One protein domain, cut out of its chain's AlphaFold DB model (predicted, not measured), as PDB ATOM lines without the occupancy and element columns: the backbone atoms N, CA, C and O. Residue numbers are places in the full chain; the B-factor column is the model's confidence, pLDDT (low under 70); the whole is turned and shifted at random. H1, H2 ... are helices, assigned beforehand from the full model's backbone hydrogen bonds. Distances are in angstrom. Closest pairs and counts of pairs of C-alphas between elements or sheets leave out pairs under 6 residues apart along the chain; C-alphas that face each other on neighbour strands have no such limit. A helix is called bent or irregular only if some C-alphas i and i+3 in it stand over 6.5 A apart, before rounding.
ATOM      1  N   LEU A   4     182.907 119.982 233.321       87.50
ATOM      2  CA  LEU A   4     181.549 120.313 233.760       87.50
ATOM      3  C   LEU A   4     181.466 120.572 235.275       87.50
ATOM      4  O   LEU A   4     180.763 121.473 235.727       87.50
ATOM      5  N   LYS A   5     182.218 119.797 236.073       85.94
ATOM      6  CA  LYS A   5     182.299 119.988 237.530       85.94
ATOM      7  C   LYS A   5     183.062 121.266 237.884       85.94
ATOM      8  O   LYS A   5     182.704 121.926 238.851       85.94
ATOM      9  N   LYS A   6     184.081 121.628 237.094       85.75
ATOM     10  CA  LYS A   6     184.824 122.885 237.267       85.75
ATOM     11  C   LYS A   6     183.938 124.092 236.958       85.75
ATOM     12  O   LYS A   6     183.860 124.990 237.781       85.75
ATOM     13  N   VAL A   7     183.207 124.076 235.842       89.38
ATOM     14  CA  VAL A   7     182.300 125.173 235.456       89.38
ATOM     15  C   VAL A   7     181.209 125.396 236.507       89.38
ATOM     16  O   VAL A   7     180.997 126.530 236.920       89.38
ATOM     17  N   LYS A   8     180.583 124.327 237.021       89.81
ATOM     18  CA  LYS A   8     179.574 124.441 238.094       89.81
ATOM     19  C   LYS A   8     180.097 125.115 239.367       89.81
ATOM     20  O   LYS A   8     179.310 125.723 240.079       89.81
ATOM     21  N   LYS A   9     181.395 124.989 239.653       88.31
ATOM     22  CA  LYS A   9     182.038 125.635 240.800       88.31
ATOM     23  C   LYS A   9     182.448 127.080 240.494       88.31
ATOM     24  O   LYS A   9     182.204 127.962 241.303       88.31
ATOM     25  N   VAL A  10     183.048 127.312 239.327       90.94
ATOM     26  CA  VAL A  10     183.642 128.611 238.967       90.94
ATOM     27  C   VAL A  10     182.583 129.669 238.649       90.94
ATOM     28  O   VAL A  10     182.826 130.845 238.882       90.94
ATOM     29  N   VAL A  11     181.404 129.292 238.143       93.50
ATOM     30  CA  VAL A  11     180.346 130.269 237.810       93.50
ATOM     31  C   VAL A  11     179.855 131.047 239.049       93.50
ATOM     32  O   VAL A  11     179.925 132.273 239.012       93.50
ATOM     33  N   PRO A  12     179.463 130.401 240.167       93.31
ATOM     34  CA  PRO A  12     179.117 131.119 241.402       93.31
ATOM     35  C   PRO A  12     180.259 131.976 241.971       93.31
ATOM     36  O   PRO A  12     180.027 133.068 242.494       93.31
ATOM     37  N   GLU A  13     181.501 131.490 241.868       92.81
ATOM     38  CA  GLU A  13     182.689 132.219 242.332       92.81
ATOM     39  C   GLU A  13     182.914 133.489 241.499       92.81
ATOM     40  O   GLU A  13     183.135 134.561 242.060       92.81
ATOM     41  N   ARG A  14     182.777 133.391 240.171       93.88
ATOM     42  CA  ARG A  14     182.825 134.537 239.256       93.88
ATOM     43  C   ARG A  14     181.742 135.557 239.594       93.88
ATOM     44  O   ARG A  14     182.037 136.744 239.634       93.88
ATOM     45  N   ASP A  15     180.511 135.115 239.831       94.69
ATOM     46  CA  ASP A  15     179.395 136.028 240.114       94.69
ATOM     47  C   ASP A  15     179.631 136.806 241.411       94.69
ATOM     48  O   ASP A  15     179.464 138.025 241.447       94.69
ATOM     49  N   THR A  16     180.140 136.123 242.439       95.44
ATOM     50  CA  THR A  16     180.584 136.767 243.682       95.44
ATOM     51  C   THR A  16     181.690 137.789 243.418       95.44
ATOM     52  O   THR A  16     181.617 138.915 243.903       95.44
ATOM     53  N   GLN A  17     182.705 137.431 242.625       95.12
ATOM     54  CA  GLN A  17     183.809 138.338 242.296       95.12
ATOM     55  C   GLN A  17     183.343 139.575 241.521       95.12
ATOM     56  O   GLN A  17     183.793 140.678 241.822       95.12
ATOM     57  N   ILE A  18     182.431 139.409 240.559       95.38
ATOM     58  CA  ILE A  18     181.860 140.522 239.789       95.38
ATOM     59  C   ILE A  18     181.110 141.472 240.721       95.38
ATOM     60  O   ILE A  18     181.325 142.680 240.651       95.38
ATOM     61  N   MET A  19     180.273 140.934 241.610       95.81
ATOM     62  CA  MET A  19     179.500 141.737 242.555       95.81
ATOM     63  C   MET A  19     180.415 142.542 243.485       95.81
ATOM     64  O   MET A  19     180.271 143.758 243.582       95.81
ATOM     65  N   VAL A  20     181.410 141.888 244.096       96.12
ATOM     66  CA  VAL A  20     182.385 142.549 244.983       96.12
ATOM     67  C   VAL A  20     183.180 143.620 244.233       96.12
ATOM     68  O   VAL A  20     183.416 144.704 244.760       96.12
ATOM     69  N   PHE A  21     183.575 143.350 242.987       92.62
ATOM     70  CA  PHE A  21     184.296 144.319 242.165       92.62
ATOM     71  C   PHE A  21     183.447 145.553 241.841       92.62
ATOM     72  O   PHE A  21     183.954 146.674 241.902       92.62
ATOM     73  N   GLN A  22     182.172 145.361 241.500       93.62
ATOM     74  CA  GLN A  22     181.245 146.456 241.212       93.62
ATOM     75  C   GLN A  22     180.989 147.311 242.452       93.62
ATOM     76  O   GLN A  22     181.081 148.534 242.367       93.62
ATOM     77  N   GLU A  23     180.734 146.676 243.597       95.44
ATOM     78  CA  GLU A  23     180.525 147.362 244.873       95.44
ATOM     79  C   GLU A  23     181.757 148.181 245.267       95.44
ATOM     80  O   GLU A  23     181.645 149.377 245.521       95.44
ATOM     81  N   TYR A  24     182.950 147.581 245.218       92.62
ATOM     82  CA  TYR A  24     184.196 148.289 245.497       92.62
ATOM     83  C   TYR A  24     184.431 149.449 244.523       92.62
ATOM     84  O   TYR A  24     184.739 150.562 244.949       92.62
ATOM     85  N   SER A  25     184.243 149.220 243.222       90.88
ATOM     86  CA  SER A  25     184.442 150.255 242.202       90.88
ATOM     87  C   SER A  25     183.504 151.447 242.399       90.88
ATOM     88  O   SER A  25     183.925 152.575 242.167       90.88
ATOM     89  N   ALA A  26     182.275 151.217 242.871       91.56
ATOM     90  CA  ALA A  26     181.306 152.272 243.164       91.56
ATOM     91  C   ALA A  26     181.695 153.149 244.371       91.56
ATOM     92  O   ALA A  26     181.174 154.251 244.517       91.56
ATOM     93  N   THR A  27     182.612 152.692 245.234       95.25
ATOM     94  CA  THR A  27     183.137 153.506 246.347       95.25
ATOM     95  C   THR A  27     184.229 154.490 245.919       95.25
ATOM     96  O   THR A  27     184.592 155.379 246.690       95.25
ATOM     97  N   LEU A  28     184.779 154.335 244.710       94.19
ATOM     98  CA  LEU A  28     185.895 155.134 244.217       94.19
ATOM     99  C   LEU A  28     185.401 156.310 243.358       94.19
ATOM    100  O   LEU A  28     184.402 156.176 242.657       94.19
ATOM    101  N   PRO A  29     186.115 157.451 243.328       95.75
ATOM    102  CA  PRO A  29     185.758 158.567 242.456       95.75
ATOM    103  C   PRO A  29     185.788 158.181 240.970       95.75
ATOM    104  O   PRO A  29     186.824 157.737 240.464       95.75
ATOM    105  N   ASP A  30     184.687 158.432 240.257       91.69
ATOM    106  CA  ASP A  30     184.518 158.057 238.844       91.69
ATOM    107  C   ASP A  30     185.631 158.598 237.944       91.69
ATOM    108  O   ASP A  30     186.187 157.866 237.126       91.69
ATOM    109  N   GLU A  31     186.013 159.863 238.131       94.12
ATOM    110  CA  GLU A  31     187.077 160.508 237.354       94.12
ATOM    111  C   GLU A  31     188.413 159.763 237.497       94.12
ATOM    112  O   GLU A  31     189.110 159.488 236.516       94.12
ATOM    113  N   THR A  32     188.767 159.398 238.731       91.06
ATOM    114  CA  THR A  32     190.040 158.732 239.022       91.06
ATOM    115  C   THR A  32     190.043 157.313 238.464       91.06
ATOM    116  O   THR A  32     191.027 156.907 237.839       91.06
ATOM    117  N   THR A  33     188.934 156.586 238.618       93.19
ATOM    118  CA  THR A  33     188.767 155.227 238.091       93.19
ATOM    119  C   THR A  33     188.774 155.208 236.562       93.19
ATOM    120  O   THR A  33     189.442 154.363 235.964       93.19
ATOM    121  N   ALA A  34     188.094 156.157 235.909       94.25
ATOM    122  CA  ALA A  34     188.059 156.276 234.453       94.25
ATOM    123  C   ALA A  34     189.444 156.594 233.874       94.25
ATOM    124  O   ALA A  34     189.893 155.933 232.937       94.25
ATOM    125  N   ARG A  35     190.160 157.551 234.479       94.19
ATOM    126  CA  ARG A  35     191.537 157.876 234.090       94.19
ATOM    127  C   ARG A  35     192.454 156.669 234.245       94.19
ATOM    128  O   ARG A  35     193.214 156.365 233.333       94.19
ATOM    129  N   TRP A  36     192.388 155.978 235.382       93.38
ATOM    130  CA  TRP A  36     193.217 154.799 235.627       93.38
ATOM    131  C   TRP A  36     192.944 153.684 234.614       93.38
ATOM    132  O   TRP A  36     193.885 153.174 234.009       93.38
ATOM    133  N   ARG A  37     191.665 153.361 234.372       94.44
ATOM    134  CA  ARG A  37     191.251 152.360 233.378       94.44
ATOM    135  C   ARG A  37     191.813 152.676 231.995       94.44
ATOM    136  O   ARG A  37     192.424 151.806 231.392       94.44
ATOM    137  N   SER A  38     191.693 153.925 231.546       95.25
ATOM    138  CA  SER A  38     192.219 154.352 230.245       95.25
ATOM    139  C   SER A  38     193.732 154.140 230.116       95.25
ATOM    140  O   SER A  38     194.197 153.696 229.069       95.25
ATOM    141  N   VAL A  39     194.509 154.413 231.171       94.50
ATOM    142  CA  VAL A  39     195.966 154.189 231.147       94.50
ATOM    143  C   VAL A  39     196.298 152.694 231.109       94.50
ATOM    144  O   VAL A  39     197.223 152.299 230.400       94.50
ATOM    145  N   VAL A  40     195.554 151.862 231.845       95.44
ATOM    146  CA  VAL A  40     195.728 150.400 231.829       95.44
ATOM    147  C   VAL A  40     195.393 149.827 230.456       95.44
ATOM    148  O   VAL A  40     196.240 149.157 229.877       95.44
ATOM    149  N   GLU A  41     194.230 150.156 229.898       96.31
ATOM    150  CA  GLU A  41     193.793 149.671 228.582       96.31
ATOM    151  C   GLU A  41     194.745 150.116 227.461       96.31
ATOM    152  O   GLU A  41     195.070 149.327 226.575       96.31
ATOM    153  N   ALA A  42     195.254 151.353 227.516       95.94
ATOM    154  CA  ALA A  42     196.243 151.838 226.554       95.94
ATOM    155  C   ALA A  42     197.555 151.040 226.613       95.94
ATOM    156  O   ALA A  42     198.159 150.774 225.575       95.94
ATOM    157  N   TRP A  43     197.990 150.645 227.813       96.50
ATOM    158  CA  TRP A  43     199.189 149.830 228.000       96.50
ATOM    159  C   TRP A  43     198.977 148.351 227.646       96.50
ATOM    160  O   TRP A  43     199.878 147.715 227.107       96.50
ATOM    161  N   GLU A  44     197.793 147.796 227.913       95.50
ATOM    162  CA  GLU A  44     197.433 146.432 227.508       95.50
ATOM    163  C   GLU A  44     197.339 146.297 225.983       95.50
ATOM    164  O   GLU A  44     197.759 145.281 225.428       95.50
ATOM    165  N   ALA A  45     196.826 147.328 225.305       96.50
ATOM    166  CA  ALA A  45     196.777 147.388 223.849       96.50
ATOM    167  C   ALA A  45     198.168 147.585 223.223       96.50
ATOM    168  O   ALA A  45     198.457 147.013 222.172       96.50
ATOM    169  N   ASP A  46     199.027 148.381 223.865       95.75
ATOM    170  CA  ASP A  46     200.382 148.668 223.406       95.75
ATOM    171  C   ASP A  46     201.380 148.693 224.569       95.75
ATOM    172  O   ASP A  46     201.526 149.671 225.305       95.75
TER     173      ASP A  46
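AT A GLANCE: This is residues 4 to 46 of the 105 residues of an uncharacterized protein of Trametes pubescens (UniProt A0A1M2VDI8). Two helices meet near their ends as an open V: the longer arm, H1, runs to the corner, the chain turns there through residues 27 to 29, and the shorter arm, H2, runs away from it. The space between the arms is empty, and the V is flat, with C-alphas spanning 39 by 29 by 6 A along the three main axes. The printed part has 43 residues with two named helices, H1 then H2, and no named strand; its class is all helix. The whole is extended, with a radius of gyration of the C-alphas of 14.6 A.

IN THESE COORDINATES: H1 is residues 4 to 26, 33.3 A from first to last C-alpha, beginning with C-alpha 4 at (181.549, 120.313, 233.760) and ending with C-alpha 26 at (181.306, 152.272, 243.164). It is neither bent nor irregular, but only just: C-alphas 9 and 12 are 6.2 A apart. After Thr 27, Leu 28 and Pro 29 comes H2, residues 30 to 45, 22.1 A long and ending with C-alpha 45 at (196.777, 147.388, 223.849).

HOW THE PARTS SIT: H1 and H2 are close but not clearly touching, with 1 pair of C-alphas within 8 A, those of Ser 25 and Thr 33 at 7.8 A. Their lines stand at a steep tilt of 47 degrees, and they run opposite ways. Their centres are 22.5 A apart. In H2 every O i to N i+4 pair is within hydrogen-bond range; in H1, 17 of 19 are.

THE WHOLE: The C-alphas farthest apart, those of Lys 5 and Glu 31, are 40.8 A apart. Residues 4 to 24, 26 to 32 and 34 to 46 stand free. The link from H1 to H2 is tight. The printed part has no cut, its mean pLDDT is 93.3, and no printed residue is under 70.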